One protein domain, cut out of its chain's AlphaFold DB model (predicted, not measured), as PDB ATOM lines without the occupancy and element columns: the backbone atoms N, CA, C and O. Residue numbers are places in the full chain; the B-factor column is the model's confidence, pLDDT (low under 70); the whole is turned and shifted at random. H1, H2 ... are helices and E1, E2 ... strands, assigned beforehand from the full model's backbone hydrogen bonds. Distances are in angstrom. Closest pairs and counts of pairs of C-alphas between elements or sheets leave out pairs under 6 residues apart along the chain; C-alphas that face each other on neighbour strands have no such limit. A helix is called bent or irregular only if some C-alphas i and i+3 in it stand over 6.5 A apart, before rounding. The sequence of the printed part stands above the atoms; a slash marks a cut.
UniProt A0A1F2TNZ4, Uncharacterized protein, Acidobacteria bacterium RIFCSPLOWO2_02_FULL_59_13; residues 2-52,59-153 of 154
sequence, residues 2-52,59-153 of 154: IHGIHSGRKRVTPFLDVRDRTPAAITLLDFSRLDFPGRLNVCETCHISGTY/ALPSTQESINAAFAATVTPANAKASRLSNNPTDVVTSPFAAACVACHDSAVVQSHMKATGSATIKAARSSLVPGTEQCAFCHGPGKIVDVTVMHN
ATOM      1  N   ILE A   2     -24.490 -46.570  48.444       95.62
ATOM      2  CA  ILE A   2     -25.019 -47.921  48.146       95.62
ATOM      3  C   ILE A   2     -25.347 -48.122  46.663       95.62
ATOM      4  O   ILE A   2     -24.841 -49.061  46.061       95.62
ATOM      5  N   HIS A   3     -26.100 -47.210  46.046       96.19
ATOM      6  CA  HIS A   3     -26.377 -47.269  44.606       96.19
ATOM      7  C   HIS A   3     -25.102 -47.271  43.749       96.19
ATOM      8  O   HIS A   3     -25.007 -48.032  42.795       96.19
ATOM      9  N   GLY A   4     -24.101 -46.459  44.108       95.44
ATOM     10  CA  GLY A   4     -22.852 -46.337  43.351       95.44
ATOM     11  C   GLY A   4     -21.984 -47.593  43.419       95.44
ATOM     12  O   GLY A   4     -21.399 -47.969  42.409       95.44
ATOM     13  N   ILE A   5     -21.953 -48.256  44.581       96.12
ATOM     14  CA  ILE A   5     -21.318 -49.568  44.760       96.12
ATOM     15  C   ILE A   5     -21.987 -50.580  43.829       96.12
ATOM     16  O   ILE A   5     -21.329 -51.115  42.945       96.12
ATOM     17  N   HIS A   6     -23.299 -50.784  43.978       96.81
ATOM     18  CA  HIS A   6     -24.020 -51.842  43.265       96.81
ATOM     19  C   HIS A   6     -24.158 -51.576  41.764       96.81
ATOM     20  O   HIS A   6     -24.172 -52.522  40.987       96.81
ATOM     21  N   SER A   7     -24.173 -50.314  41.331       95.75
ATOM     22  CA  SER A   7     -24.129 -49.981  39.901       95.75
ATOM     23  C   SER A   7     -22.866 -50.501  39.224       95.75
ATOM     24  O   SER A   7     -22.907 -50.795  38.031       95.75
ATOM     25  N   GLY A   8     -21.764 -50.616  39.974       95.06
ATOM     26  CA  GLY A   8     -20.522 -51.244  39.544       95.06
ATOM     27  C   GLY A   8     -20.124 -50.879  38.114       95.06
ATOM     28  O   GLY A   8     -20.022 -49.697  37.769       95.06
ATOM     29  N   ARG A   9     -19.989 -51.897  37.255       94.38
ATOM     30  CA  ARG A   9     -19.597 -51.737  35.841       94.38
ATOM     31  C   ARG A   9     -20.572 -50.957  34.952       94.38
ATOM     32  O   ARG A   9     -20.242 -50.677  33.805       94.38
ATOM     33  N   LYS A  10     -21.797 -50.670  35.410       93.88
ATOM     34  CA  LYS A  10     -22.777 -49.883  34.639       93.88
ATOM     35  C   LYS A  10     -22.514 -48.385  34.702       93.88
ATOM     36  O   LYS A  10     -23.014 -47.667  33.839       93.88
ATOM     37  N   ARG A  11     -21.760 -47.915  35.700       95.50
ATOM     38  CA  ARG A  11     -21.408 -46.497  35.806       95.50
ATOM     39  C   ARG A  11     -20.450 -46.096  34.688       95.50
ATOM     40  O   ARG A  11     -19.551 -46.854  34.337       95.50
ATOM     41  N   VAL A  12     -20.603 -44.874  34.186       95.94
ATOM     42  CA  VAL A  12     -19.652 -44.258  33.249       95.94
ATOM     43  C   VAL A  12     -18.371 -43.870  33.983       95.94
ATOM     44  O   VAL A  12     -17.270 -44.116  33.501       95.94
ATOM     45  N   THR A  13     -18.507 -43.278  35.168       94.25
ATOM     46  CA  THR A  13     -17.386 -42.998  36.068       94.25
ATOM     47  C   THR A  13     -17.366 -44.068  37.156       94.25
ATOM     48  O   THR A  13     -18.329 -44.148  37.913       94.25
ATOM     49  N   PRO A  14     -16.298 -44.860  37.328       94.50
ATOM     50  CA  PRO A  14     -16.229 -45.850  38.401       94.50
ATOM     51  C   PRO A  14     -16.548 -45.287  39.795       94.50
ATOM     52  O   PRO A  14     -16.321 -44.106  40.085       94.50
ATOM     53  N   PHE A  15     -17.136 -46.111  40.670       94.50
ATOM     54  CA  PHE A  15     -17.276 -45.758  42.087       94.50
ATOM     55  C   PHE A  15     -16.044 -46.244  42.834       94.50
ATOM     56  O   PHE A  15     -15.752 -47.437  42.828       94.50
ATOM     57  N   LEU A  16     -15.351 -45.305  43.469       94.12
ATOM     58  CA  LEU A  16     -14.188 -45.561  44.299       94.12
ATOM     59  C   LEU A  16     -14.489 -45.057  45.707       94.12
ATOM     60  O   LEU A  16     -15.051 -43.972  45.866       94.12
ATOM     61  N   ASP A  17     -14.115 -45.837  46.714       91.94
ATOM     62  CA  ASP A  17     -14.308 -45.484  48.117       91.94
ATOM     63  C   ASP A  17     -12.997 -45.656  48.880       91.94
ATOM     64  O   ASP A  17     -12.419 -46.743  48.926       91.94
ATOM     65  N   VAL A  18     -12.507 -44.567  49.465       88.38
ATOM     66  CA  VAL A  18     -11.265 -44.566  50.236       88.38
ATOM     67  C   VAL A  18     -11.605 -44.857  51.691       88.38
ATOM     68  O   VAL A  18     -12.320 -44.097  52.349       88.38
ATOM     69  N   ARG A  19     -11.079 -45.964  52.218       86.88
ATOM     70  CA  ARG A  19     -11.292 -46.385  53.603       86.88
ATOM     71  C   ARG A  19     -10.007 -46.318  54.398       86.88
ATOM     72  O   ARG A  19      -9.010 -46.945  54.053       86.88
ATOM     73  N   ASP A  20     -10.077 -45.601  55.509       83.25
ATOM     74  CA  ASP A  20      -9.075 -45.682  56.558       83.25
ATOM     75  C   ASP A  20      -9.249 -47.011  57.311       83.25
ATOM     76  O   ASP A  20     -10.287 -47.244  57.935       83.25
ATOM     77  N   ARG A  21      -8.252 -47.896  57.212       81.50
ATOM     78  CA  ARG A  21      -8.148 -49.136  57.994       81.50
ATOM     79  C   ARG A  21      -6.920 -49.107  58.911       81.50
ATOM     80  O   ARG A  21      -6.302 -50.144  59.140       81.50
ATOM     81  N   THR A  22      -6.529 -47.926  59.399       74.44
ATOM     82  CA  THR A  22      -5.415 -47.755  60.349       74.44
ATOM     83  C   THR A  22      -5.550 -48.732  61.532       74.44
ATOM     84  O   THR A  22      -6.643 -48.850  62.092       74.44
ATOM     85  N   PRO A  23      -4.468 -49.440  61.919       69.81
ATOM     86  CA  PRO A  23      -3.078 -49.220  61.496       69.81
ATOM     87  C   PRO A  23      -2.671 -49.911  60.183       69.81
ATOM     88  O   PRO A  23      -1.551 -49.709  59.733       69.81
ATOM     89  N   ALA A  24      -3.543 -50.710  59.563       63.03
ATOM     90  CA  ALA A  24      -3.152 -51.627  58.492       63.03
ATOM     91  C   ALA A  24      -2.833 -50.942  57.149       63.03
ATOM     92  O   ALA A  24      -1.871 -51.350  56.511       63.03
ATOM     93  N   ALA A  25      -3.621 -49.943  56.717       71.88
ATOM     94  CA  ALA A  25      -3.354 -49.032  55.582       71.88
ATOM     95  C   ALA A  25      -4.598 -48.182  55.244       71.88
ATOM     96  O   ALA A  25      -5.724 -48.524  55.617       71.88
ATOM     97  N   ILE A  26      -4.418 -47.129  54.438       80.50
ATOM     98  CA  ILE A  26      -5.508 -46.584  53.614       80.50
ATOM     99  C   ILE A  26      -5.761 -47.561  52.464       80.50
ATOM    100  O   ILE A  26      -4.847 -47.902  51.720       80.50
ATOM    101  N   THR A  27      -7.003 -48.011  52.320       86.81
ATOM    102  CA  THR A  27      -7.416 -48.934  51.258       86.81
ATOM    103  C   THR A  27      -8.350 -48.226  50.289       86.81
ATOM    104  O   THR A  27      -9.363 -47.659  50.703       86.81
ATOM    105  N   LEU A  28      -8.042 -48.300  48.995       89.56
ATOM    106  CA  LEU A  28      -8.969 -47.925  47.935       89.56
ATOM    107  C   LEU A  28      -9.843 -49.133  47.590       89.56
ATOM    108  O   LEU A  28      -9.330 -50.175  47.186       89.56
ATOM    109  N   LEU A  29     -11.154 -48.996  47.749       93.19
ATOM    110  CA  LEU A  29     -12.121 -49.976  47.273       93.19
ATOM    111  C   LEU A  29     -12.587 -49.553  45.879       93.19
ATOM    112  O   LEU A  29     -13.226 -48.509  45.732       93.19
ATOM    113  N   ASP A  30     -12.246 -50.353  44.871       95.06
ATOM    114  CA  ASP A  30     -12.677 -50.147  43.488       95.06
ATOM    115  C   ASP A  30     -13.858 -51.061  43.148       95.06
ATOM    116  O   ASP A  30     -13.749 -52.288  43.181       95.06
ATOM    117  N   PHE A  31     -14.989 -50.449  42.800       95.88
ATOM    118  CA  PHE A  31     -16.212 -51.151  42.423       95.88
ATOM    119  C   PHE A  31     -16.440 -51.179  40.905       95.88
ATOM    120  O   PHE A  31     -17.486 -51.639  40.457       95.88
ATOM    121  N   SER A  32     -15.472 -50.739  40.091       95.12
ATOM    122  CA  SER A  32     -15.549 -50.716  38.620       95.12
ATOM    123  C   SER A  32     -15.910 -52.066  37.993       95.12
ATOM    124  O   SER A  32     -16.518 -52.114  36.925       95.12
ATOM    125  N   ARG A  33     -15.554 -53.165  38.664       94.31
ATOM    126  CA  ARG A  33     -15.819 -54.544  38.236       94.31
ATOM    127  C   ARG A  33     -16.848 -55.267  39.100       94.31
ATOM    128  O   ARG A  33     -17.013 -56.470  38.934       94.31
ATOM    129  N   LEU A  34     -17.519 -54.569  40.020       94.44
ATOM    130  CA  LEU A  34     -18.583 -55.191  40.793       94.44
ATOM    131  C   LEU A  34     -19.745 -55.532  39.857       94.44
ATOM    132  O   LEU A  34     -20.250 -54.672  39.129       94.44
ATOM    133  N   ASP A  35     -20.164 -56.790  39.912       92.19
ATOM    134  CA  ASP A  35     -21.364 -57.280  39.257       92.19
ATOM    135  C   ASP A  35     -22.467 -57.442  40.300       92.19
ATOM    136  O   ASP A  35     -22.287 -58.092  41.332       92.19
ATOM    137  N   PHE A  36     -23.615 -56.816  40.043       94.00
ATOM    138  CA  PHE A  36     -24.795 -56.988  40.876       94.00
ATOM    139  C   PHE A  36     -25.561 -58.229  40.404       94.00
ATOM    140  O   PHE A  36     -25.913 -58.292  39.225       94.00
ATOM    141  N   PRO A  37     -25.830 -59.210  41.284       93.88
ATOM    142  CA  PRO A  37     -26.467 -60.464  40.880       93.88
ATOM    143  C   PRO A  37     -27.944 -60.291  40.500       93.88
ATOM    144  O   PRO A  37     -28.499 -61.121  39.786       93.88
ATOM    145  N   GLY A  38     -28.587 -59.229  40.992       91.94
ATOM    146  CA  GLY A  38     -29.969 -58.895  40.674       91.94
ATOM    147  C   GLY A  38     -30.102 -57.941  39.488       91.94
ATOM    148  O   GLY A  38     -29.150 -57.604  38.783       91.94
ATOM    149  N   ARG A  39     -31.321 -57.442  39.292       91.94
ATOM    150  CA  ARG A  39     -31.616 -56.430  38.275       91.94
ATOM    151  C   ARG A  39     -31.511 -55.048  38.895       91.94
ATOM    152  O   ARG A  39     -32.312 -54.693  39.751       91.94
ATOM    153  N   LEU A  40     -30.534 -54.261  38.449       91.69
ATOM    154  CA  LEU A  40     -30.243 -52.943  39.028       91.69
ATOM    155  C   LEU A  40     -31.405 -51.950  38.944       91.69
ATOM    156  O   LEU A  40     -31.522 -51.080  39.798       91.69
ATOM    157  N   ASN A  41     -32.252 -52.073  37.924       92.25
ATOM    158  CA  ASN A  41     -33.421 -51.220  37.759       92.25
ATOM    159  C   ASN A  41     -34.627 -51.693  38.585       92.25
ATOM    160  O   ASN A  41     -35.614 -50.985  38.626       92.25
ATOM    161  N   VAL A  42     -34.591 -52.851  39.249       93.06
ATOM    162  CA  VAL A  42     -35.709 -53.296  40.096       93.06
ATOM    163  C   VAL A  42     -35.486 -52.757  41.505       93.06
ATOM    164  O   VAL A  42     -34.865 -53.412  42.346       93.06
ATOM    165  N   CYS A  43     -35.984 -51.544  41.757       92.69
ATOM    166  CA  CYS A  43     -35.816 -50.816  43.021       92.69
ATOM    167  C   CYS A  43     -36.246 -51.640  44.245       92.69
ATOM    168  O   CYS A  43     -35.628 -51.556  45.308       92.69
ATOM    169  N   GLU A  44     -37.270 -52.480  44.074       93.12
ATOM    170  CA  GLU A  44     -37.831 -53.336  45.125       93.12
ATOM    171  C   GLU A  44     -36.911 -54.484  45.560       93.12
ATOM    172  O   GLU A  44     -37.171 -55.146  46.558       93.12
ATOM    173  N   THR A  45     -35.766 -54.661  44.890       93.44
ATOM    174  CA  THR A  45     -34.683 -55.518  45.395       93.44
ATOM    175  C   THR A  45     -34.156 -55.024  46.752       93.44
ATOM    176  O   THR A  45     -33.632 -55.817  47.533       93.44
ATOM    177  N   CYS A  46     -34.261 -53.719  47.041       93.81
ATOM    178  CA  CYS A  46     -33.811 -53.130  48.309       93.81
ATOM    179  C   CYS A  46     -34.846 -52.212  48.973       93.81
ATOM    180  O   CYS A  46     -34.874 -52.119  50.197       93.81
ATOM    181  N   HIS A  47     -35.667 -51.506  48.196       93.44
ATOM    182  CA  HIS A  47     -36.667 -50.581  48.719       93.44
ATOM    183  C   HIS A  47     -38.026 -51.256  48.897       93.44
ATOM    184  O   HIS A  47     -38.429 -52.095  48.104       93.44
ATOM    185  N   ILE A  48     -38.784 -50.835  49.906       93.25
ATOM    186  CA  ILE A  48     -40.173 -51.275  50.064       93.25
ATOM    187  C   ILE A  48     -41.021 -50.597  48.979       93.25
ATOM    188  O   ILE A  48     -40.770 -49.435  48.632       93.25
ATOM    189  N   SER A  49     -42.027 -51.297  48.450       90.19
ATOM    190  CA  SER A  49     -42.934 -50.726  47.449       90.19
ATOM    191  C   SER A  49     -43.507 -49.378  47.910       90.19
ATOM    192  O   SER A  49     -43.868 -49.205  49.075       90.19
ATOM    193  N   GLY A  50     -43.509 -48.390  47.014       86.75
ATOM    194  CA  GLY A  50     -43.963 -47.021  47.296       86.75
ATOM    195  C   GLY A  50     -42.969 -46.111  48.038       86.75
ATOM    196  O   GLY A  50     -43.262 -44.931  48.210       86.75
ATOM    197  N   THR A  51     -41.783 -46.591  48.440       89.19
ATOM    198  CA  THR A  51     -40.821 -45.795  49.245       89.19
ATOM    199  C   THR A  51     -39.685 -45.138  48.451       89.19
ATOM    200  O   THR A  51     -38.832 -44.475  49.036       89.19
ATOM    201  N   TYR A  52     -39.655 -45.308  47.126       90.12
ATOM    202  CA  TYR A  52     -38.539 -44.892  46.258       90.12
ATOM    203  C   TYR A  52     -38.932 -43.894  45.152       90.12
ATOM    204  O   TYR A  52     -38.137 -43.623  44.254       90.12
ATOM    205  N   ALA A  59     -34.270 -34.097  53.874       91.62
ATOM    206  CA  ALA A  59     -33.153 -34.961  53.518       91.62
ATOM    207  C   ALA A  59     -31.856 -34.157  53.347       91.62
ATOM    208  O   ALA A  59     -31.821 -33.094  52.722       91.62
ATOM    209  N   LEU A  60     -30.779 -34.693  53.912       93.06
ATOM    210  CA  LEU A  60     -29.461 -34.080  53.861       93.06
ATOM    211  C   LEU A  60     -28.744 -34.442  52.555       93.06
ATOM    212  O   LEU A  60     -28.977 -35.516  51.993       93.06
ATOM    213  N   PRO A  61     -27.851 -33.569  52.062       94.62
ATOM    214  CA  PRO A  61     -27.034 -33.890  50.901       94.62
ATOM    215  C   PRO A  61     -26.119 -35.084  51.191       94.62
ATOM    216  O   PRO A  61     -25.672 -35.297  52.321       94.62
ATOM    217  N   SER A  62     -25.766 -35.823  50.143       94.81
ATOM    218  CA  SER A  62     -24.717 -36.836  50.237       94.81
ATOM    219  C   SER A  62     -23.348 -36.161  50.237       94.81
ATOM    220  O   SER A  62     -22.976 -35.511  49.260       94.81
ATOM    221  N   THR A  63     -22.595 -36.323  51.324       95.62
ATOM    222  CA  THR A  63     -21.190 -35.907  51.395       95.62
ATOM    223  C   THR A  63     -20.320 -36.941  50.687       95.62
ATOM    224  O   THR A  63     -20.302 -38.110  51.068       95.62
ATOM    225  N   GLN A  64     -19.601 -36.504  49.657       94.19
ATOM    226  CA  GLN A  64     -18.675 -37.326  48.881       94.19
ATOM    227  C   GLN A  64     -17.261 -37.248  49.454       94.19
ATOM    228  O   GLN A  64     -16.575 -38.260  49.539       94.19
ATOM    229  N   GLU A  65     -16.855 -36.053  49.879       94.50
ATOM    230  CA  GLU A  65     -15.553 -35.800  50.483       94.50
ATOM    231  C   GLU A  65     -15.697 -34.712  51.545       94.50
ATOM    232  O   GLU A  65     -16.327 -33.681  51.304       94.50
ATOM    233  N   SER A  66     -15.139 -34.955  52.731       95.62
ATOM    234  CA  SER A  66     -15.055 -33.940  53.777       95.62
ATOM    235  C   SER A  66     -13.751 -33.176  53.621       95.62
ATOM    236  O   SER A  66     -12.689 -33.798  53.598       95.62
ATOM    237  N   ILE A  67     -13.833 -31.850  53.531       96.88
ATOM    238  CA  ILE A  67     -12.663 -30.997  53.311       96.88
ATOM    239  C   ILE A  67     -12.739 -29.805  54.256       96.88
ATOM    240  O   ILE A  67     -13.552 -28.911  54.053       96.88
ATOM    241  N   ASN A  68     -11.885 -29.765  55.273       96.69
ATOM    242  CA  ASN A  68     -11.687 -28.614  56.150       96.69
ATOM    243  C   ASN A  68     -10.413 -27.849  55.753       96.69
ATOM    244  O   ASN A  68      -9.643 -28.295  54.901       96.69
ATOM    245  N   ALA A  69     -10.165 -26.701  56.390       96.44
ATOM    246  CA  ALA A  69      -9.005 -25.865  56.072       96.44
ATOM    247  C   ALA A  69      -7.662 -26.603  56.242       96.44
ATOM    248  O   ALA A  69      -6.768 -26.449  55.415       96.44
ATOM    249  N   ALA A  70      -7.526 -27.442  57.277       96.50
ATOM    250  CA  ALA A  70      -6.299 -28.197  57.530       96.50
ATOM    251  C   ALA A  70      -6.034 -29.265  56.455       96.50
ATOM    252  O   ALA A  70      -4.895 -29.431  56.022       96.50
ATOM    253  N   PHE A  71      -7.074 -29.971  56.003       95.75
ATOM    254  CA  PHE A  71      -6.967 -30.962  54.934       95.75
ATOM    255  C   PHE A  71      -6.697 -30.312  53.574       95.75
ATOM    256  O   PHE A  71      -5.858 -30.809  52.828       95.75
ATOM    257  N   ALA A  72      -7.337 -29.172  53.288       95.44
ATOM    258  CA  ALA A  72      -7.077 -28.392  52.080       95.44
ATOM    259  C   ALA A  72      -5.642 -27.836  52.032       95.44
ATOM    260  O   ALA A  72      -5.042 -27.792  50.962       95.44
ATOM    261  N   ALA A  73      -5.088 -27.428  53.181       96.88
ATOM    262  CA  ALA A  73      -3.714 -26.941  53.275       96.88
ATOM    263  C   ALA A  73      -2.683 -28.075  53.142       96.88
ATOM    264  O   ALA A  73      -1.696 -27.928  52.422       96.88
ATOM    265  N   THR A  74      -2.923 -29.208  53.811       96.12
ATOM    266  CA  THR A  74      -2.012 -30.356  53.791       96.12
ATOM    267  C   THR A  74      -2.786 -31.672  53.799       96.12
ATOM    268  O   THR A  74      -3.386 -32.064  54.807       96.12
ATOM    269  N   VAL A  75      -2.701 -32.407  52.690       91.88
ATOM    270  CA  VAL A  75      -3.364 -33.704  52.506       91.88
ATOM    271  C   VAL A  75      -2.627 -34.783  53.304       91.88
ATOM    272  O   VAL A  75      -1.608 -35.317  52.873       91.88
ATOM    273  N   THR A  76      -3.147 -35.115  54.487       90.06
ATOM    274  CA  THR A  76      -2.643 -36.210  55.332       90.06
ATOM    275  C   THR A  76      -3.795 -37.071  55.856       90.06
ATOM    276  O   THR A  76      -4.911 -36.564  55.997       90.06
ATOM    277  N   PRO A  77      -3.555 -38.349  56.216       87.25
ATOM    278  CA  PRO A  77      -4.581 -39.197  56.832       87.25
ATOM    279  C   PRO A  77      -5.166 -38.591  58.117       87.25
ATOM    280  O   PRO A  77      -6.376 -38.640  58.339       87.25
ATOM    281  N   ALA A  78      -4.320 -37.963  58.943       89.81
ATOM    282  CA  ALA A  78      -4.744 -37.292  60.169       89.81
ATOM    283  C   ALA A  78      -5.688 -36.112  59.878       89.81
ATOM    284  O   ALA A  78      -6.750 -36.012  60.494       89.81
ATOM    285  N   ASN A  79      -5.350 -35.269  58.896       92.81
ATOM    286  CA  ASN A  79      -6.194 -34.140  58.505       92.81
ATOM    287  C   ASN A  79      -7.492 -34.597  57.825       92.81
ATOM    288  O   ASN A  79      -8.550 -34.043  58.116       92.81
ATOM    289  N   ALA A  80      -7.449 -35.645  56.993       90.31
ATOM    290  CA  ALA A  80      -8.644 -36.248  56.397       90.31
ATOM    291  C   ALA A  80      -9.605 -36.770  57.480       90.31
ATOM    292  O   ALA A  80     -10.811 -36.535  57.423       90.31
ATOM    293  N   LYS A  81      -9.071 -37.437  58.513       90.19
ATOM    294  CA  LYS A  81      -9.849 -37.908  59.665       90.19
ATOM    295  C   LYS A  81     -10.448 -36.746  60.455       90.19
ATOM    296  O   LYS A  81     -11.640 -36.776  60.753       90.19
ATOM    297  N   ALA A  82      -9.652 -35.717  60.747       93.56
ATOM    298  CA  ALA A  82     -10.118 -34.518  61.437       93.56
ATOM    299  C   ALA A  82     -11.220 -33.790  60.649       93.56
ATOM    300  O   ALA A  82     -12.188 -33.312  61.235       93.56
ATOM    301  N   SER A  83     -11.128 -33.769  59.317       95.31
ATOM    302  CA  SER A  83     -12.123 -33.130  58.457       95.31
ATOM    303  C   SER A  83     -13.515 -33.750  58.550       95.31
ATOM    304  O   SER A  83     -14.493 -33.071  58.246       95.31
ATOM    305  N   ARG A  84     -13.626 -35.015  58.960       93.06
ATOM    306  CA  ARG A  84     -14.901 -35.742  59.064       93.06
ATOM    307  C   ARG A  84     -15.642 -35.493  60.380       93.06
ATOM    308  O   ARG A  84     -16.748 -35.998  60.542       93.06
ATOM    309  N   LEU A  85     -15.032 -34.773  61.324       94.31
ATOM    310  CA  LEU A  85     -15.608 -34.524  62.651       94.31
ATOM    311  C   LEU A  85     -16.733 -33.483  62.632       94.31
ATOM    312  O   LEU A  85     -17.531 -33.424  63.563       94.31
ATOM    313  N   SER A  86     -16.820 -32.682  61.572       93.94
ATOM    314  CA  SER A  86     -17.869 -31.686  61.373       93.94
ATOM    315  C   SER A  86     -18.156 -31.489  59.889       93.94
ATOM    316  O   SER A  86     -17.311 -31.767  59.040       93.94
ATOM    317  N   ASN A  87     -19.334 -30.957  59.574       95.12
ATOM    318  CA  ASN A  87     -19.633 -30.488  58.224       95.12
ATOM    319  C   ASN A  87     -18.812 -29.229  57.926       95.12
ATOM    320  O   ASN A  87     -18.804 -28.301  58.735       95.12
ATOM    321  N   ASN A  88     -18.182 -29.170  56.756       97.06
ATOM    322  CA  ASN A  88     -17.391 -28.017  56.329       97.06
ATOM    323  C   ASN A  88     -18.043 -27.347  55.112       97.06
ATOM    324  O   ASN A  88     -18.605 -28.044  54.262       97.06
ATOM    325  N   PRO A  89     -17.945 -26.013  54.967       96.31
ATOM    326  CA  PRO A  89     -18.436 -25.310  53.778       96.31
ATOM    327  C   PRO A  89     -17.806 -25.814  52.471       96.31
ATOM    328  O   PRO A  89     -18.425 -25.750  51.414       96.31
ATOM    329  N   THR A  90     -16.585 -26.334  52.553       97.19
ATOM    330  CA  THR A  90     -15.791 -26.853  51.435       97.19
ATOM    331  C   THR A  90     -15.970 -28.350  51.182       97.19
ATOM    332  O   THR A  90     -15.366 -28.862  50.247       97.19
ATOM    333  N   ASP A  91     -16.804 -29.053  51.959       97.75
ATOM    334  CA  ASP A  91     -17.123 -30.455  51.673       97.75
ATOM    335  C   ASP A  91     -17.668 -30.598  50.247       97.75
ATOM    336  O   ASP A  91     -18.514 -29.809  49.821       97.75
ATOM    337  N   VAL A  92     -17.251 -31.638  49.532       97.25
ATOM    338  CA  VAL A  92     -17.825 -31.972  48.228       97.25
ATOM    339  C   VAL A  92     -19.119 -32.735  48.464       97.25
ATOM    340  O   VAL A  92     -19.117 -33.836  49.017       97.25
ATOM    341  N   VAL A  93     -20.239 -32.167  48.026       97.19
ATOM    342  CA  VAL A  93     -21.577 -32.713  48.248       97.19
ATOM    343  C   VAL A  93     -22.365 -32.875  46.952       97.19
ATOM    344  O   VAL A  93     -22.059 -32.285  45.913       97.19
ATOM    345  N   THR A  94     -23.401 -33.706  47.017       95.94
ATOM    346  CA  THR A  94     -24.454 -33.814  46.001       95.94
ATOM    347  C   THR A  94     -25.816 -33.652  46.674       95.94
ATOM    348  O   THR A  94     -26.027 -34.201  47.759       95.94
ATOM    349  N   SER A  95     -26.717 -32.878  46.067       95.38
ATOM    350  CA  SER A  95     -28.054 -32.604  46.604       95.38
ATOM    351  C   SER A  95     -28.894 -33.886  46.729       95.38
ATOM    352  O   SER A  95     -28.625 -34.860  46.023       95.38
ATOM    353  N   PRO A  96     -29.860 -33.939  47.665       93.38
ATOM    354  CA  PRO A  96     -30.489 -35.192  48.083       93.38
ATOM    355  C   PRO A  96     -31.154 -35.995  46.958       93.38
ATOM    356  O   PRO A  96     -30.920 -37.200  46.855       93.38
ATOM    357  N   PHE A  97     -31.954 -35.354  46.100       93.25
ATOM    358  CA  PHE A  97     -32.650 -36.029  45.005       93.25
ATOM    359  C   PHE A  97     -31.665 -36.456  43.917       93.25
ATOM    360  O   PHE A  97     -31.632 -37.628  43.537       93.25
ATOM    361  N   ALA A  98     -30.793 -35.553  43.472       94.69
ATOM    362  CA  ALA A  98     -29.786 -35.871  42.469       94.69
ATOM    363  C   ALA A  98     -28.830 -36.977  42.928       94.69
ATOM    364  O   ALA A  98     -28.444 -37.815  42.116       94.69
ATOM    365  N   ALA A  99     -28.487 -37.045  44.218       94.81
ATOM    366  CA  ALA A  99     -27.626 -38.090  44.768       94.81
ATOM    367  C   ALA A  99     -28.213 -39.499  44.596       94.81
ATOM    368  O   ALA A  99     -27.454 -40.449  44.379       94.81
ATOM    369  N   ALA A 100     -29.541 -39.645  44.660       93.38
ATOM    370  CA  ALA A 100     -30.207 -40.926  44.446       93.38
ATOM    371  C   ALA A 100     -30.053 -41.411  42.995       93.38
ATOM    372  O   ALA A 100     -29.810 -42.598  42.766       93.38
ATOM    373  N   CYS A 101     -30.137 -40.485  42.037       94.56
ATOM    374  CA  CYS A 101     -30.165 -40.775  40.607       94.56
ATOM    375  C   CYS A 101     -28.757 -40.847  39.988       94.56
ATOM    376  O   CYS A 101     -28.445 -41.785  39.253       94.56
ATOM    377  N   VAL A 102     -27.883 -39.884  40.304       95.56
ATOM    378  CA  VAL A 102     -26.544 -39.753  39.695       95.56
ATOM    379  C   VAL A 102     -25.599 -40.875  40.116       95.56
ATOM    380  O   VAL A 102     -24.571 -41.102  39.489       95.56
ATOM    381  N   ALA A 103     -25.934 -41.611  41.176       95.50
ATOM    382  CA  ALA A 103     -25.164 -42.771  41.596       95.50
ATOM    383  C   ALA A 103     -25.190 -43.915  40.560       95.50
ATOM    384  O   ALA A 103     -24.222 -44.673  40.494       95.50
ATOM    385  N   CYS A 104     -26.252 -44.002  39.748       95.50
ATOM    386  CA  CYS A 104     -26.390 -44.962  38.645       95.50
ATOM    387  C   CYS A 104     -26.330 -44.266  37.273       95.50
ATOM    388  O   CYS A 104     -25.738 -44.794  36.336       95.50
ATOM    389  N   HIS A 105     -26.931 -43.075  37.156       95.81
ATOM    390  CA  HIS A 105     -27.024 -42.295  35.920       95.81
ATOM    391  C   HIS A 105     -26.033 -41.125  35.917       95.81
ATOM    392  O   HIS A 105     -26.393 -39.983  36.198       95.81
ATOM    393  N   ASP A 106     -24.775 -41.403  35.591       96.19
ATOM    394  CA  ASP A 106     -23.666 -40.466  35.789       96.19
ATOM    395  C   ASP A 106     -23.026 -39.937  34.500       96.19
ATOM    396  O   ASP A 106     -21.947 -39.341  34.545       96.19
ATOM    397  N   SER A 107     -23.679 -40.096  33.348       97.06
ATOM    398  CA  SER A 107     -23.191 -39.490  32.108       97.06
ATOM    399  C   SER A 107     -23.231 -37.956  32.181       97.06
ATOM    400  O   SER A 107     -24.057 -37.366  32.880       97.06
ATOM    401  N   ALA A 108     -22.351 -37.290  31.430       95.88
ATOM    402  CA  ALA A 108     -22.263 -35.828  31.432       95.88
ATOM    403  C   ALA A 108     -23.587 -35.152  31.027       95.88
ATOM    404  O   ALA A 108     -23.998 -34.172  31.648       95.88
ATOM    405  N   VAL A 109     -24.287 -35.711  30.033       96.25
ATOM    406  CA  VAL A 109     -25.589 -35.204  29.568       96.25
ATOM    407  C   VAL A 109     -26.638 -35.300  30.674       96.25
ATOM    408  O   VAL A 109     -27.368 -34.340  30.913       96.25
ATOM    409  N   VAL A 110     -26.684 -36.423  31.397       95.50
ATOM    410  CA  VAL A 110     -27.642 -36.592  32.493       95.50
ATOM    411  C   VAL A 110     -27.317 -35.654  33.658       95.50
ATOM    412  O   VAL A 110     -28.217 -35.013  34.193       95.50
ATOM    413  N   GLN A 111     -26.041 -35.496  34.018       95.31
ATOM    414  CA  GLN A 111     -25.643 -34.531  35.048       95.31
ATOM    415  C   GLN A 111     -26.016 -33.092  34.661       95.31
ATOM    416  O   GLN A 111     -26.437 -32.319  35.519       95.31
ATOM    417  N   SER A 112     -25.895 -32.730  33.380       95.50
ATOM    418  CA  SER A 112     -26.343 -31.426  32.881       95.50
ATOM    419  C   SER A 112     -27.857 -31.255  33.019       95.50
ATOM    420  O   SER A 112     -28.306 -30.205  33.469       95.50
ATOM    421  N   HIS A 113     -28.639 -32.284  32.675       95.31
ATOM    422  CA  HIS A 113     -30.093 -32.279  32.851       95.31
ATOM    423  C   HIS A 113     -30.481 -32.062  34.320       95.31
ATOM    424  O   HIS A 113     -31.263 -31.164  34.624       95.31
ATOM    425  N   MET A 114     -29.872 -32.817  35.236       94.38
ATOM    426  CA  MET A 114     -30.130 -32.682  36.671       94.38
ATOM    427  C   MET A 114     -29.813 -31.268  37.181       94.38
ATOM    428  O   MET A 114     -30.617 -30.687  37.902       94.38
ATOM    429  N   LYS A 115     -28.677 -30.683  36.775       92.75
ATOM    430  CA  LYS A 115     -28.295 -29.312  37.163       92.75
ATOM    431  C   LYS A 115     -29.270 -28.258  36.632       92.75
ATOM    432  O   LYS A 115     -29.546 -27.287  37.328       92.75
ATOM    433  N   ALA A 116     -29.791 -28.444  35.417       89.75
ATOM    434  CA  ALA A 116     -30.740 -27.515  34.806       89.75
ATOM    435  C   ALA A 116     -32.126 -27.552  35.476       89.75
ATOM    436  O   ALA A 116     -32.814 -26.535  35.533       89.75
ATOM    437  N   THR A 117     -32.548 -28.704  36.001       78.25
ATOM    438  CA  THR A 117     -33.857 -28.871  36.645       78.25
ATOM    439  C   THR A 117     -33.778 -28.587  38.147       78.25
ATOM    440  O   THR A 117     -33.488 -29.468  38.950       78.25
ATOM    441  N   GLY A 118     -34.075 -27.347  38.547       70.56
ATOM    442  CA  GLY A 118     -34.146 -26.971  39.965       70.56
ATOM    443  C   GLY A 118     -32.783 -26.896  40.661       70.56
ATOM    444  O   GLY A 118     -32.693 -27.159  41.854       70.56
ATOM    445  N   SER A 119     -31.721 -26.556  39.924       81.25
ATOM    446  CA  SER A 119     -30.394 -26.249  40.481       81.25
ATOM    447  C   SER A 119     -29.773 -27.371  41.322       81.25
ATOM    448  O   SER A 119     -29.110 -27.107  42.330       81.25
ATOM    449  N   ALA A 120     -29.956 -28.632  40.911       92.69
ATOM    450  CA  ALA A 120     -29.326 -29.747  41.603       92.69
ATOM    451  C   ALA A 120     -27.808 -29.542  41.713       92.69
ATOM    452  O   ALA A 120     -27.115 -29.206  40.749       92.69
ATOM    453  N   THR A 121     -27.277 -29.779  42.906       94.69
ATOM    454  CA  THR A 121     -25.847 -29.684  43.183       94.69
ATOM    455  C   THR A 121     -25.227 -31.056  42.962       94.69
ATOM    456  O   THR A 121     -25.617 -32.012  43.620       94.69
ATOM    457  N   ILE A 122     -24.253 -31.181  42.059       94.88
ATOM    458  CA  ILE A 122     -23.563 -32.455  41.791       94.88
ATOM    459  C   ILE A 122     -22.064 -32.252  41.943       94.88
ATOM    460  O   ILE A 122     -21.471 -31.516  41.155       94.88
ATOM    461  N   LYS A 123     -21.474 -32.940  42.931       94.88
ATOM    462  CA  LYS A 123     -20.042 -32.888  43.273       94.88
ATOM    463  C   LYS A 123     -19.498 -31.452  43.332       94.88
ATOM    464  O   LYS A 123     -18.519 -31.129  42.666       94.88
ATOM    465  N   ALA A 124     -20.142 -30.599  44.123       95.75
ATOM    466  CA  ALA A 124     -19.711 -29.217  44.338       95.75
ATOM    467  C   ALA A 124     -19.572 -28.911  45.833       95.75
ATOM    468  O   ALA A 124     -19.959 -29.728  46.669       95.75
ATOM    469  N   ALA A 125     -19.011 -27.749  46.168       96.69
ATOM    470  CA  ALA A 125     -18.826 -27.337  47.554       96.69
ATOM    471  C   ALA A 125     -20.170 -27.242  48.299       96.69
ATOM    472  O   ALA A 125     -21.176 -26.787  47.752       96.69
ATOM    473  N   ARG A 126     -20.195 -27.623  49.578       96.44
ATOM    474  CA  ARG A 126     -21.385 -27.510  50.433       96.44
ATOM    475  C   ARG A 126     -21.913 -26.082  50.495       96.44
ATOM    476  O   ARG A 126     -23.122 -25.899  50.534       96.44
ATOM    477  N   SER A 127     -21.037 -25.083  50.462       95.69
ATOM    478  CA  SER A 127     -21.414 -23.668  50.436       95.69
ATOM    479  C   SER A 127     -22.211 -23.255  49.193       95.69
ATOM    480  O   SER A 127     -22.928 -22.264  49.259       95.69
ATOM    481  N   SER A 128     -22.124 -24.000  48.083       93.00
ATOM    482  CA  SER A 128     -22.929 -23.747  46.879       93.00
ATOM    483  C   SER A 128     -24.254 -24.514  46.852       93.00
ATOM    484  O   SER A 128     -25.029 -24.349  45.913       93.00
ATOM    485  N   LEU A 129     -24.513 -25.380  47.837       92.06
ATOM    486  CA  LEU A 129     -25.769 -26.119  47.926       92.06
ATOM    487  C   LEU A 129     -26.909 -25.166  48.284       92.06
ATOM    488  O   LEU A 129     -26.844 -24.473  49.297       92.06
ATOM    489  N   VAL A 130     -27.996 -25.221  47.515       87.88
ATOM    490  CA  VAL A 130     -29.251 -24.532  47.841       87.88
ATOM    491  C   VAL A 130     -30.313 -25.580  48.194       87.88
ATOM    492  O   VAL A 130     -30.887 -26.196  47.292       87.88
ATOM    493  N   PRO A 131     -30.563 -25.853  49.490       84.00
ATOM    494  CA  PRO A 131     -31.502 -26.890  49.908       84.00
ATOM    495  C   PRO A 131     -32.919 -26.659  49.371       84.00
ATOM    496  O   PRO A 131     -33.386 -25.526  49.298       84.00
ATOM    497  N   GLY A 132     -33.620 -27.743  49.026       83.31
ATOM    498  CA  GLY A 132     -35.042 -27.696  48.660       83.31
ATOM    499  C   GLY A 132     -35.362 -27.088  47.289       83.31
ATOM    500  O   GLY A 132     -36.526 -26.823  47.013       83.31
ATOM    501  N   THR A 133     -34.364 -26.866  46.432       86.94
ATOM    502  CA  THR A 133     -34.571 -26.288  45.089       86.94
ATOM    503  C   THR A 133     -34.861 -27.321  44.002       86.94
ATOM    504  O   THR A 133     -35.408 -26.970  42.957       86.94
ATOM    505  N   GLU A 134     -34.550 -28.596  44.252       91.62
ATOM    506  CA  GLU A 134     -34.708 -29.676  43.279       91.62
ATOM    507  C   GLU A 134     -36.178 -29.870  42.877       91.62
ATOM    508  O   GLU A 134     -37.047 -30.119  43.712       91.62
ATOM    509  N   GLN A 135     -36.452 -29.825  41.570       90.81
ATOM    510  CA  GLN A 135     -37.801 -29.995  41.010       90.81
ATOM    511  C   GLN A 135     -38.015 -31.377  40.380       90.81
ATOM    512  O   GLN A 135     -38.946 -31.587  39.607       90.81
ATOM    513  N   CYS A 136     -37.165 -32.350  40.709       92.62
ATOM    514  CA  CYS A 136     -37.141 -33.660  40.063       92.62
ATOM    515  C   CYS A 136     -38.497 -34.381  40.139       92.62
ATOM    516  O   CYS A 136     -38.967 -34.924  39.140       92.62
ATOM    517  N   ALA A 137     -39.170 -34.323  41.296       91.06
ATOM    518  CA  ALA A 137     -40.462 -34.974  41.527       91.06
ATOM    519  C   ALA A 137     -41.599 -34.442  40.636       91.06
ATOM    520  O   ALA A 137     -42.612 -35.119  40.480       91.06
ATOM    521  N   PHE A 138     -41.444 -33.261  40.028       91.00
ATOM    522  CA  PHE A 138     -42.429 -32.727  39.089       91.00
ATOM    523  C   PHE A 138     -42.582 -33.619  37.848       91.00
ATOM    524  O   PHE A 138     -43.700 -33.833  37.382       91.00
ATOM    525  N   CYS A 139     -41.473 -34.182  37.360       93.75
ATOM    526  CA  CYS A 139     -41.445 -35.076  36.201       93.75
ATOM    527  C   CYS A 139     -41.283 -36.548  36.598       93.75
ATOM    528  O   CYS A 139     -41.872 -37.414  35.956       93.75
ATOM    529  N   HIS A 140     -40.494 -36.818  37.641       94.25
ATOM    530  CA  HIS A 140     -40.074 -38.160  38.056       94.25
ATOM    531  C   HIS A 140     -40.857 -38.732  39.244       94.25
ATOM    532  O   HIS A 140     -40.620 -39.872  39.637       94.25
ATOM    533  N   GLY A 141     -41.772 -37.958  39.832       91.44
ATOM    534  CA  GLY A 141     -42.608 -38.431  40.933       91.44
ATOM    535  C   GLY A 141     -43.721 -39.392  40.482       91.44
ATOM    536  O   GLY A 141     -43.970 -39.531  39.281       91.44
ATOM    537  N   PRO A 142     -44.436 -40.012  41.437       90.25
ATOM    538  CA  PRO A 142     -45.562 -40.892  41.144       90.25
ATOM    539  C   PRO A 142     -46.641 -40.224  40.274       90.25
ATOM    540  O   PRO A 142     -47.060 -39.094  40.543       90.25
ATOM    541  N   GLY A 143     -47.093 -40.919  39.230       91.56
ATOM    542  CA  GLY A 143     -48.114 -40.460  38.284       91.56
ATOM    543  C   GLY A 143     -47.662 -39.346  37.332       91.56
ATOM    544  O   GLY A 143     -48.501 -38.714  36.689       91.56
ATOM    545  N   LYS A 144     -46.359 -39.053  37.256       94.56
ATOM    546  CA  LYS A 144     -45.800 -38.030  36.360       94.56
ATOM    547  C   LYS A 144     -45.305 -38.632  35.046       94.56
ATOM    548  O   LYS A 144     -45.204 -39.843  34.888       94.56
ATOM    549  N   ILE A 145     -44.994 -37.760  34.087       95.06
ATOM    550  CA  ILE A 145     -44.681 -38.146  32.700       95.06
ATOM    551  C   ILE A 145     -43.488 -39.108  32.579       95.06
ATOM    552  O   ILE A 145     -43.433 -39.903  31.645       95.06
ATOM    553  N   VAL A 146     -42.547 -39.059  33.525       94.44
ATOM    554  CA  VAL A 146     -41.386 -39.957  33.609       94.44
ATOM    555  C   VAL A 146     -41.247 -40.542  35.018       94.44
ATOM    556  O   VAL A 146     -40.152 -40.584  35.583       94.44
ATOM    557  N   ASP A 147     -42.379 -40.981  35.577       93.94
ATOM    558  CA  ASP A 147     -42.488 -41.651  36.876       93.94
ATOM    559  C   ASP A 147     -41.441 -42.765  37.031       93.94
ATOM    560  O   ASP A 147     -41.376 -43.711  36.240       93.94
ATOM    561  N   VAL A 148     -40.625 -42.654  38.080       92.75
ATOM    562  CA  VAL A 148     -39.545 -43.602  38.380       92.75
ATOM    563  C   VAL A 148     -40.079 -45.018  38.573       92.75
ATOM    564  O   VAL A 148     -39.434 -45.955  38.105       92.75
ATOM    565  N   THR A 149     -41.239 -45.181  39.209       90.19
ATOM    566  CA  THR A 149     -41.854 -46.491  39.459       90.19
ATOM    567  C   THR A 149     -42.274 -47.173  38.162       90.19
ATOM    568  O   THR A 149     -42.117 -48.377  38.033       90.19
ATOM    569  N   VAL A 150     -42.706 -46.413  37.154       91.69
ATOM    570  CA  VAL A 150     -43.088 -46.955  35.841       91.69
ATOM    571  C   VAL A 150     -41.855 -47.223  34.980       91.69
ATOM    572  O   VAL A 150     -41.730 -48.288  34.378       91.69
ATOM    573  N   MET A 151     -40.912 -46.277  34.941       92.81
ATOM    574  CA  MET A 151     -39.730 -46.359  34.074       92.81
ATOM    575  C   MET A 151     -38.750 -47.463  34.490       92.81
ATOM    576  O   MET A 151     -38.009 -47.975  33.647       92.81
ATOM    577  N   HIS A 152     -38.762 -47.848  35.768       92.31
ATOM    578  CA  HIS A 152     -37.866 -48.856  36.328       92.31
ATOM    579  C   HIS A 152     -38.534 -50.219  36.582       92.31
ATOM    580  O   HIS A 152     -37.818 -51.191  36.808       92.31
ATOM    581  N   ASN A 153     -39.860 -50.347  36.440       75.44
ATOM    582  CA  ASN A 153     -40.605 -51.606  36.621       75.44
ATOM    583  C   ASN A 153     -40.495 -52.568  35.423       75.44
ATOM    584  O   ASN A 153     -41.488 -53.074  34.903       75.44
TER     585      ASN A 153
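What this domain is: This is residues 2 to 52 and 59 to 153 of the 154 residues of an uncharacterized protein of Acidobacteria bacterium RIFCSPLOWO2_02_FULL_59_13 (UniProt A0A1F2TNZ4). Two small two-stranded pieces, the hairpin of E1 with E2 and the pair E3 with E4, form separate parts of a compact assembly of short elements, with H4 nearest its middle and close to E3. H2 and H3 form one end of the long axis and H6 and H7 the other, while H5 is next to H4, and the stretch of residues 31 to 52 runs from E2 past H1 toward the H7 end. The printed part has 146 residues, with seven named helices and four named strands in the order H1 E1 E2 E3 H2 H3 E4 H4 H5 H6 H7; both sheets are antiparallel. The class is mixed, helices and strands, with 64 residues in named elements, under half. The whole is compact, with a radius of gyration of the C-alphas of 16.9 A and spans of 49 by 36 by 28 A.

How they stand to each other: E1, residues 16 to 20, and E2, residues 26 to 30, form an antiparallel hairpin at 158 degrees, with N 19 and O 27 within hydrogen-bond range at 2.8 A. H1, residues 2 to 10, and E1 are near each other, with 5 pairs of C-alphas within 10 A. H1 and H4, residues 96 to 102, are close but not clearly touching; their closest C-alphas, those of His 3 and Ala 100, are 7.4 A apart. E3, residues 62 to 65, and E4, residues 92 to 94, are antiparallel at 156 degrees, with N 64 and O 92 at 2.8 A. The closest C-alphas of E3 and H4, those of Ser 62 and Ala 99, are 6.3 A apart. H4 and H5, residues 108 to 116, are a helical hairpin that only just touches, with 3 pairs of C-alphas within 8 A, the closest being Ala 98 and Met 114 at 6.6 A; they have a shallow tilt of 21 degrees, opposite ways. H2, residues 69 to 73, and H3, residues 77 to 83, touch, closest at the C-alphas of Phe 71 and Asn 79, 4.8 A. H6, residues 136 to 140, and H7, residues 148 to 152, are close but not clearly touching, at 5.5 A between the C-alphas of His 140 and Val 148. Every O i to N i+4 pair is within hydrogen-bond range in H2, H3, H5, H6 and H7; H1 has 2 of 5, with 4 of 6 O i to N i+3 pairs, and H4 has 1 of 3, with 2 of 4.

Where its parts are: E1 is 13.3 A long and E2 12.9 A. H1 begins at C-alpha 2 (-25.019, -47.921, 48.146), is 13.8 A long, and is irregular, C-alphas 6 and 9 being 8.6 A apart. H5 is 12.3 A long. H7 ends at C-alpha 152 (-37.866, -48.856, 36.328).

The domain as a whole: The C-alphas farthest apart, those of Pro 23 and Ile 145, are 51.8 A apart. Residues 53 to 58 are not printed, and C-alphas 52 and 59 are 13.4 A apart across the cut, in the link from E2 to E3. The link from H5 to H6 is long, 19 residues; of it, residues 124 to 125 pair antiparallel with residues 92 to 93 of E4. The mean pLDDT of the printed part is 92.2, and residues 23 to 24 are under 70.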